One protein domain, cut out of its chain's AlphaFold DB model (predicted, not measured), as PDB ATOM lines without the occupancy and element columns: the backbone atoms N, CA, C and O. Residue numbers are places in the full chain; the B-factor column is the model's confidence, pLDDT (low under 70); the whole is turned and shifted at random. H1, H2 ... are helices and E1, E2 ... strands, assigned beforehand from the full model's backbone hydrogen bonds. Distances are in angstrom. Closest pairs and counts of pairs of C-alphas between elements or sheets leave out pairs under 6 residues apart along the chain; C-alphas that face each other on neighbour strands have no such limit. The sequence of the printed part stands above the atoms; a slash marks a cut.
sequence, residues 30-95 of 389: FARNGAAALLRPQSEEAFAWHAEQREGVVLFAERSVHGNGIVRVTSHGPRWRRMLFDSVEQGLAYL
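Overview. This is residues 30 to 95 of the 389 residues of an uncharacterized protein of Emiliania huxleyi (UniProt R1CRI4). Picture a twisted sheet of four strands, E1 to E4, with H2 crossing over one of its faces near the link from E2 to E3, and H1 packed on H2 farther out, clear of the sheet. The line from H1 past H2 to the link between E1 and E2 makes the long axis of a rod that spans 42 by 20 by 16 A. The printed part has 66 residues, with two named helices followed by four named strands, in the mixed class of helices and strands. The sheet's order is E1, E2, E3, E4, all antiparallel. The whole is only just compact, close to loose, with a radius of gyration of the C-alphas of 12.9 A.

Along the chain. Find C-alpha 30 at (12.250, -33.825, -11.544); from there H1 runs through residues 30 to 39, 14.1 A. H2, residues 44 to 53, begins at C-alpha 44 at (23.772, -33.121, -5.572) and is 14.3 A long. Next come E1, residues 57 to 63, 17.7 A; E2, residues 70 to 76, 18.9 A; and E3, residues 80 to 85, 17.1 A. E4, residues 88 to 94, is 18.6 A long and ends at C-alpha 94 at (32.628, -37.074, -9.989).

Arrangement. Look first at the sheet, a meander, each strand the antiparallel neighbour of the one before, with edge strands E1 and E4. The hairpin E1 and E2 has N 59 and O 73 within hydrogen-bond range at 2.9 A. In the hairpin E2 and E3, look at N 82 and O 74, 2.8 A. In the hairpin E3 and E4, look at N 93 and O 81, 2.8 A. H2 is on one face of this sheet, which gives two layers, a helix layer and a sheet, at a height over the sheet of 9.5 A. It lies over E2 and runs across the strands, at 85 degrees to E2 on the local plane; it is only just not over E3 and E4, on each of which 2 of its C-alphas fall. Its closest C-alphas to E2 are those of His 50 and His 76, 5.6 A apart. H1 and H2 touch, closest at the C-alphas of Ala 37 and Ala 46, 4.1 A, opposite ways at a steep tilt of 62 degrees. H1 is not on the sheet and is apart from its four strands. In H1 and H2 every O i to N i+4 pair is within hydrogen-bond range.

Size, cuts and confidence. The two C-alphas farthest apart, those of Ala 31 and Val 65, are 42.5 A from each other. The printed part has no cut. The link from E1 to E2 is short, the other links are tight, and there is no long link. Mean pLDDT of the printed part is 87.4; residues 30 to 31 are under 70.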
ATOM      1  N   PHE A  30      11.673 -33.161 -10.379       67.25
ATOM      2  CA  PHE A  30      12.250 -33.825 -11.544       67.25
ATOM      3  C   PHE A  30      12.777 -32.816 -12.577       67.25
ATOM      4  O   PHE A  30      13.932 -32.893 -12.987       67.25
ATOM      5  N   ALA A  31      11.980 -31.798 -12.922       68.12
ATOM      6  CA  ALA A  31      12.378 -30.745 -13.857       68.12
ATOM      7  C   ALA A  31      13.552 -29.889 -13.338       68.12
ATOM      8  O   ALA A  31      14.441 -29.536 -14.110       68.12
ATOM      9  N   ARG A  32      13.601 -29.580 -12.031       73.00
ATOM     10  CA  ARG A  32      14.749 -28.876 -11.423       73.00
ATOM     11  C   ARG A  32      16.011 -29.736 -11.423       73.00
ATOM     12  O   ARG A  32      17.077 -29.221 -11.741       73.00
ATOM     13  N   ASN A  33      15.887 -31.012 -11.070       76.31
ATOM     14  CA  ASN A  33      17.001 -31.953 -10.988       76.31
ATOM     15  C   ASN A  33      17.572 -32.227 -12.395       76.31
ATOM     16  O   ASN A  33      18.780 -32.138 -12.592       76.31
ATOM     17  N   GLY A  34      16.716 -32.414 -13.408       70.94
ATOM     18  CA  GLY A  34      17.134 -32.536 -14.811       70.94
ATOM     19  C   GLY A  34      17.783 -31.262 -15.366       70.94
ATOM     20  O   GLY A  34      18.812 -31.330 -16.033       70.94
ATOM     21  N   ALA A  35      17.261 -30.077 -15.026       74.88
ATOM     22  CA  ALA A  35      17.920 -28.815 -15.369       74.88
ATOM     23  C   ALA A  35      19.287 -28.662 -14.669       74.88
ATOM     24  O   ALA A  35      20.225 -28.136 -15.267       74.88
ATOM     25  N   ALA A  36      19.433 -29.147 -13.431       71.88
ATOM     26  CA  ALA A  36      20.719 -29.188 -12.741       71.88
ATOM     27  C   ALA A  36      21.696 -30.174 -13.402       71.88
ATOM     28  O   ALA A  36      22.855 -29.816 -13.582       71.88
ATOM     29  N   ALA A  37      21.239 -31.348 -13.851       75.25
ATOM     30  CA  ALA A  37      22.066 -32.306 -14.589       75.25
ATOM     31  C   ALA A  37      22.666 -31.726 -15.885       75.25
ATOM     32  O   ALA A  37      23.769 -32.109 -16.265       75.25
ATOM     33  N   LEU A  38      21.995 -30.757 -16.518       77.06
ATOM     34  CA  LEU A  38      22.512 -30.032 -17.685       77.06
ATOM     35  C   LEU A  38      23.384 -28.820 -17.306       77.06
ATOM     36  O   LEU A  38      24.473 -28.646 -17.844       77.06
ATOM     37  N   LEU A  39      22.917 -27.964 -16.389       77.50
ATOM     38  CA  LEU A  39      23.540 -26.661 -16.099       77.50
ATOM     39  C   LEU A  39      24.637 -26.710 -15.024       77.50
ATOM     40  O   LEU A  39      25.474 -25.814 -14.941       77.50
ATOM     41  N   ARG A  40      24.589 -27.712 -14.144       75.31
ATOM     42  CA  ARG A  40      25.482 -27.906 -12.992       75.31
ATOM     43  C   ARG A  40      25.699 -29.413 -12.779       75.31
ATOM     44  O   ARG A  40      25.334 -29.934 -11.726       75.31
ATOM     45  N   PRO A  41      26.295 -30.126 -13.750       79.44
ATOM     46  CA  PRO A  41      26.307 -31.593 -13.790       79.44
ATOM     47  C   PRO A  41      27.021 -32.263 -12.600       79.44
ATOM     48  O   PRO A  41      26.904 -33.471 -12.426       79.44
ATOM     49  N   GLN A  42      27.734 -31.478 -11.785       78.56
ATOM     50  CA  GLN A  42      28.455 -31.871 -10.572       78.56
ATOM     51  C   GLN A  42      27.715 -31.521  -9.264       78.56
ATOM     52  O   GLN A  42      28.346 -31.481  -8.214       78.56
ATOM     53  N   SER A  43      26.424 -31.176  -9.284       76.06
ATOM     54  CA  SER A  43      25.678 -30.878  -8.051       76.06
ATOM     55  C   SER A  43      24.927 -32.096  -7.504       76.06
ATOM     56  O   SER A  43      24.595 -33.019  -8.244       76.06
ATOM     57  N   GLU A  44      24.600 -32.084  -6.210       77.62
ATOM     58  CA  GLU A  44      23.772 -33.121  -5.572       77.62
ATOM     59  C   GLU A  44      22.436 -33.332  -6.306       77.62
ATOM     60  O   GLU A  44      21.976 -34.463  -6.429       77.62
ATOM     61  N   GLU A  45      21.824 -32.271  -6.853       78.75
ATOM     62  CA  GLU A  45      20.582 -32.402  -7.627       78.75
ATOM     63  C   GLU A  45      20.798 -33.088  -8.988       78.75
ATOM     64  O   GLU A  45      19.892 -33.764  -9.477       78.75
ATOM     65  N   ALA A  46      21.990 -32.957  -9.583       82.94
ATOM     66  CA  ALA A  46      22.378 -33.693 -10.785       82.94
ATOM     67  C   ALA A  46      22.637 -35.179 -10.480       82.94
ATOM     68  O   ALA A  46      22.198 -36.038 -11.242       82.94
ATOM     69  N   PHE A  47      23.289 -35.494  -9.353       86.38
ATOM     70  CA  PHE A  47      23.418 -36.879  -8.883       86.38
ATOM     71  C   PHE A  47      22.045 -37.509  -8.623       86.38
ATOM     72  O   PHE A  47      21.757 -38.579  -9.155       86.38
ATOM     73  N   ALA A  48      21.181 -36.820  -7.869       84.69
ATOM     74  CA  ALA A  48      19.831 -37.285  -7.567       84.69
ATOM     75  C   ALA A  48      19.029 -37.562  -8.847       84.69
ATOM     76  O   ALA A  48      18.377 -38.596  -8.938       84.69
ATOM     77  N   TRP A  49      19.144 -36.704  -9.871       86.50
ATOM     78  CA  TRP A  49      18.539 -36.973 -11.177       86.50
ATOM     79  C   TRP A  49      19.027 -38.292 -11.788       86.50
ATOM     80  O   TRP A  49      18.202 -39.109 -12.192       86.50
ATOM     81  N   HIS A  50      20.345 -38.519 -11.843       86.75
ATOM     82  CA  HIS A  50      20.916 -39.745 -12.409       86.75
ATOM     83  C   HIS A  50      20.508 -41.004 -11.629       86.75
ATOM     84  O   HIS A  50      20.145 -41.998 -12.257       86.75
ATOM     85  N   ALA A  51      20.525 -40.943 -10.295       86.38
ATOM     86  CA  ALA A  51      20.129 -42.043  -9.415       86.38
ATOM     87  C   ALA A  51      18.613 -42.332  -9.443       86.38
ATOM     88  O   ALA A  51      18.196 -43.455  -9.177       86.38
ATOM     89  N   GLU A  52      17.780 -41.342  -9.790       86.00
ATOM     90  CA  GLU A  52      16.343 -41.525 -10.050       86.00
ATOM     91  C   GLU A  52      16.065 -42.151 -11.433       86.00
ATOM     92  O   GLU A  52      15.052 -42.831 -11.588       86.00
ATOM     93  N   GLN A  53      16.924 -41.943 -12.447       81.19
ATOM     94  CA  GLN A  53      16.688 -42.482 -13.800       81.19
ATOM     95  C   GLN A  53      16.909 -43.997 -13.901       81.19
ATOM     96  O   GLN A  53      16.223 -44.665 -14.677       81.19
ATOM     97  N   ARG A  54      17.940 -44.525 -13.228       81.50
ATOM     98  CA  ARG A  54      18.376 -45.925 -13.340       81.50
ATOM     99  C   ARG A  54      19.004 -46.392 -12.036       81.50
ATOM    100  O   ARG A  54      19.681 -45.622 -11.361       81.50
ATOM    101  N   GLU A  55      18.843 -47.678 -11.740       86.38
ATOM    102  CA  GLU A  55      19.615 -48.331 -10.689       86.38
ATOM    103  C   GLU A  55      21.117 -48.272 -11.015       86.38
ATOM    104  O   GLU A  55      21.527 -48.397 -12.173       86.38
ATOM    105  N   GLY A  56      21.937 -48.028  -9.990       89.06
ATOM    106  CA  GLY A  56      23.372 -47.834 -10.162       89.06
ATOM    107  C   GLY A  56      24.110 -49.150 -10.382       89.06
ATOM    108  O   GLY A  56      23.928 -50.100  -9.623       89.06
ATOM    109  N   VAL A  57      24.997 -49.196 -11.378       94.69
ATOM    110  CA  VAL A  57      25.776 -50.405 -11.681       94.69
ATOM    111  C   VAL A  57      26.872 -50.574 -10.633       94.69
ATOM    112  O   VAL A  57      27.642 -49.647 -10.380       94.69
ATOM    113  N   VAL A  58      26.957 -51.754 -10.014       96.75
ATOM    114  CA  VAL A  58      28.030 -52.087  -9.066       96.75
ATOM    115  C   VAL A  58      29.341 -52.247  -9.835       96.75
ATOM    116  O   VAL A  58      29.462 -53.140 -10.667       96.75
ATOM    117  N   LEU A  59      30.318 -51.386  -9.545       96.62
ATOM    118  CA  LEU A  59      31.673 -51.467 -10.104       96.62
ATOM    119  C   LEU A  59      32.644 -52.189  -9.166       96.62
ATOM    120  O   LEU A  59      33.639 -52.748  -9.609       96.62
ATOM    121  N   PHE A  60      32.363 -52.151  -7.864       97.62
ATOM    122  CA  PHE A  60      33.189 -52.739  -6.818       97.62
ATOM    123  C   PHE A  60      32.310 -53.117  -5.632       97.62
ATOM    124  O   PHE A  60      31.413 -52.354  -5.260       97.62
ATOM    125  N   ALA A  61      32.564 -54.277  -5.034       97.50
ATOM    126  CA  ALA A  61      31.941 -54.710  -3.792       97.50
ATOM    127  C   ALA A  61      32.877 -55.696  -3.085       97.50
ATOM    128  O   ALA A  61      33.063 -56.813  -3.560       97.50
ATOM    129  N   GLU A  62      33.453 -55.298  -1.954       97.75
ATOM    130  CA  GLU A  62      34.371 -56.144  -1.190       97.75
ATOM    131  C   GLU A  62      34.095 -56.024   0.315       97.75
ATOM    132  O   GLU A  62      33.738 -54.957   0.819       97.75
ATOM    133  N   ARG A  63      34.229 -57.136   1.045       97.19
ATOM    134  CA  ARG A  63      34.033 -57.173   2.496       97.19
ATOM    135  C   ARG A  63      35.271 -56.649   3.226       97.19
ATOM    136  O   ARG A  63      36.345 -57.233   3.142       97.19
ATOM    137  N   SER A  64      35.075 -55.606   4.023       93.94
ATOM    138  CA  SER A  64      36.035 -55.125   5.006       93.94
ATOM    139  C   SER A  64      36.186 -56.114   6.164       93.94
ATOM    140  O   SER A  64      35.199 -56.561   6.753       93.94
ATOM    141  N   VAL A  65      37.433 -56.400   6.541       92.38
ATOM    142  CA  VAL A  65      37.784 -57.060   7.817       92.38
ATOM    143  C   VAL A  65      38.005 -56.050   8.956       92.38
ATOM    144  O   VAL A  65      38.358 -56.428  10.067       92.38
ATOM    145  N   HIS A  66      37.797 -54.760   8.681       87.62
ATOM    146  CA  HIS A  66      38.113 -53.625   9.550       87.62
ATOM    147  C   HIS A  66      36.862 -52.870  10.049       87.62
ATOM    148  O   HIS A  66      36.954 -51.713  10.457       87.62
ATOM    149  N   GLY A  67      35.693 -53.519  10.023       82.75
ATOM    150  CA  GLY A  67      34.435 -52.995  10.576       82.75
ATOM    151  C   GLY A  67      33.539 -52.221   9.599       82.75
ATOM    152  O   GLY A  67      32.391 -51.952   9.936       82.75
ATOM    153  N   ASN A  68      33.995 -51.939   8.375       89.88
ATOM    154  CA  ASN A  68      33.232 -51.170   7.377       89.88
ATOM    155  C   ASN A  68      32.273 -52.022   6.513       89.88
ATOM    156  O   ASN A  68      31.895 -51.617   5.414       89.88
ATOM    157  N   GLY A  69      31.879 -53.210   6.984       93.56
ATOM    158  CA  GLY A  69      30.894 -54.049   6.293       93.56
ATOM    159  C   GLY A  69      31.332 -54.454   4.883       93.56
ATOM    160  O   GLY A  69      32.458 -54.912   4.680       93.56
ATOM    161  N   ILE A  70      30.450 -54.309   3.895       96.81
ATOM    162  CA  ILE A  70      30.784 -54.370   2.468       96.81
ATOM    163  C   ILE A  70      31.014 -52.952   1.940       96.81
ATOM    164  O   ILE A  70      30.073 -52.166   1.820       96.81
ATOM    165  N   VAL A  71      32.247 -52.651   1.532       97.94
ATOM    166  CA  VAL A  71      32.574 -51.431   0.788       97.94
ATOM    167  C   VAL A  71      32.109 -51.621  -0.655       97.94
ATOM    168  O   VAL A  71      32.621 -52.482  -1.373       97.94
ATOM    169  N   ARG A  72      31.125 -50.830  -1.091       97.75
ATOM    170  CA  ARG A  72      30.525 -50.904  -2.431       97.75
ATOM    171  C   ARG A  72      30.697 -49.588  -3.181       97.75
ATOM    172  O   ARG A  72      30.367 -48.537  -2.639       97.75
ATOM    173  N   VAL A  73      31.106 -49.645  -4.449       97.62
ATOM    174  CA  VAL A  73      31.052 -48.504  -5.377       97.62
ATOM    175  C   VAL A  73      30.024 -48.769  -6.475       97.62
ATOM    176  O   VAL A  73      30.065 -49.803  -7.140       97.62
ATOM    177  N   THR A  74      29.113 -47.814  -6.683       96.19
ATOM    178  CA  THR A  74      28.104 -47.842  -7.761       96.19
ATOM    179  C   THR A  74      28.252 -46.646  -8.700       96.19
ATOM    180  O   THR A  74      28.438 -45.530  -8.209       96.19
ATOM    181  N   SER A  75      28.132 -46.833 -10.017       95.06
ATOM    182  CA  SER A  75      28.069 -45.736 -10.996       95.06
ATOM    183  C   SER A  75      26.636 -45.263 -11.254       95.06
ATOM    184  O   SER A  75      25.697 -46.054 -11.208       95.06
ATOM    185  N   HIS A  76      26.471 -43.961 -11.519       91.81
ATOM    186  CA  HIS A  76      25.169 -43.322 -11.774       91.81
ATOM    187  C   HIS A  76      25.283 -42.352 -12.957       91.81
ATOM    188  O   HIS A  76      25.908 -41.297 -12.869       91.81
ATOM    189  N   GLY A  77      24.715 -42.716 -14.108       87.06
ATOM    190  CA  GLY A  77      25.074 -42.047 -15.365       87.06
ATOM    191  C   GLY A  77      26.568 -42.228 -15.703       87.06
ATOM    192  O   GLY A  77      27.195 -43.148 -15.180       87.06
ATOM    193  N   PRO A  78      27.153 -41.379 -16.570       84.44
ATOM    194  CA  PRO A  78      28.531 -41.571 -17.024       84.44
ATOM    195  C   PRO A  78      29.550 -41.294 -15.912       84.44
ATOM    196  O   PRO A  78      30.365 -42.146 -15.592       84.44
ATOM    197  N   ARG A  79      29.465 -40.131 -15.250       91.00
ATOM    198  CA  ARG A  79      30.568 -39.595 -14.430       91.00
ATOM    199  C   ARG A  79      30.396 -39.701 -12.914       91.00
ATOM    200  O   ARG A  79      31.376 -39.505 -12.203       91.00
ATOM    201  N   TRP A  80      29.209 -40.011 -12.386       92.81
ATOM    202  CA  TRP A  80      29.069 -40.178 -10.934       92.81
ATOM    203  C   TRP A  80      29.510 -41.560 -10.480       92.81
ATOM    204  O   TRP A  80      29.227 -42.578 -11.122       92.81
ATOM    205  N   ARG A  81      30.146 -41.584  -9.314       94.25
ATOM    206  CA  ARG A  81      30.445 -42.776  -8.530       94.25
ATOM    207  C   ARG A  81      29.989 -42.516  -7.093       94.25
ATOM    208  O   ARG A  81      30.213 -41.432  -6.563       94.25
ATOM    209  N   ARG A  82      29.350 -43.495  -6.461       94.75
ATOM    210  CA  ARG A  82      28.905 -43.449  -5.060       94.75
ATOM    211  C   ARG A  82      29.573 -44.571  -4.284       94.75
ATOM    212  O   ARG A  82      29.466 -45.711  -4.729       94.75
ATOM    213  N   MET A  83      30.164 -44.262  -3.131       95.62
ATOM    214  CA  MET A  83      30.665 -45.257  -2.177       95.62
ATOM    215  C   MET A  83      29.655 -45.473  -1.043       95.62
ATOM    216  O   MET A  83      29.096 -44.509  -0.518       95.62
ATOM    217  N   LEU A  84      29.447 -46.729  -0.649       94.94
ATOM    218  CA  LEU A  84      28.693 -47.111   0.545       94.94
ATOM    219  C   LEU A  84      29.487 -48.106   1.394       94.94
ATOM    220  O   LEU A  84      30.210 -48.932   0.839       94.94
ATOM    221  N   PHE A  85      29.283 -48.068   2.711       94.69
ATOM    222  CA  PHE A  85      29.605 -49.160   3.633       94.69
ATOM    223  C   PHE A  85      28.281 -49.835   4.009       94.69
ATOM    224  O   PHE A  85      27.410 -49.196   4.594       94.69
ATOM    225  N   ASP A  86      28.093 -51.082   3.579       93.12
ATOM    226  CA  ASP A  86      26.812 -51.804   3.554       93.12
ATOM    227  C   ASP A  86      25.670 -51.013   2.885       93.12
ATOM    228  O   ASP A  86      25.472 -51.129   1.669       93.12
ATOM    229  N   SER A  87      24.912 -50.228   3.653       88.50
ATOM    230  CA  SER A  87      23.813 -49.362   3.196       88.50
ATOM    231  C   SER A  87      24.046 -47.869   3.467       88.50
ATOM    232  O   SER A  87      23.289 -47.038   2.962       88.50
ATOM    233  N   VAL A  88      25.093 -47.508   4.216       89.38
ATOM    234  CA  VAL A  88      25.418 -46.124   4.584       89.38
ATOM    235  C   VAL A  88      26.258 -45.481   3.485       89.38
ATOM    236  O   VAL A  88      27.333 -45.972   3.145       89.38
ATOM    237  N   GLU A  89      25.771 -44.378   2.916       90.88
ATOM    238  CA  GLU A  89      26.472 -43.616   1.878       90.88
ATOM    239  C   GLU A  89      27.644 -42.823   2.482       90.88
ATOM    240  O   GLU A  89      27.442 -41.946   3.317       90.88
ATOM    241  N   GLN A  90      28.867 -43.122   2.037       90.31
ATOM    242  CA  GLN A  90      30.118 -42.543   2.560       90.31
ATOM    243  C   GLN A  90      30.646 -41.384   1.704       90.31
ATOM    244  O   GLN A  90      31.636 -40.732   2.032       90.31
ATOM    245  N   GLY A  91      30.021 -41.139   0.553       90.94
ATOM    246  CA  GLY A  91      30.393 -40.051  -0.335       90.94
ATOM    247  C   GLY A  91      30.052 -40.317  -1.793       90.94
ATOM    248  O   GLY A  91      29.766 -41.441  -2.214       90.94
ATOM    249  N   LEU A  92      30.169 -39.251  -2.578       91.94
ATOM    250  CA  LEU A  92      30.122 -39.291  -4.035       91.94
ATOM    251  C   LEU A  92      31.456 -38.785  -4.586       91.94
ATOM    252  O   LEU A  92      32.051 -37.876  -4.006       91.94
ATOM    253  N   ALA A  93      31.869 -39.312  -5.731       91.88
ATOM    254  CA  ALA A  93      32.924 -38.763  -6.570       91.88
ATOM    255  C   ALA A  93      32.361 -38.451  -7.964       91.88
ATOM    256  O   ALA A  93      31.403 -39.081  -8.427       91.88
ATOM    257  N   TYR A  94      32.972 -37.474  -8.630       90.81
ATOM    258  CA  TYR A  94      32.628 -37.074  -9.989       90.81
ATOM    259  C   TYR A  94      33.857 -37.202 -10.880       90.81
ATOM    260  O   TYR A  94      34.843 -36.506 -10.648       90.81
ATOM    261  N   LEU A  95      33.813 -38.067 -11.887       90.88
ATOM    262  CA  LEU A  95      34.922 -38.227 -12.825       90.88
ATOM    263  C   LEU A  95      35.009 -37.055 -13.811       90.88
ATOM    264  O   LEU A  95      34.035 -36.334 -14.055       90.88
TER     265      LEU A  95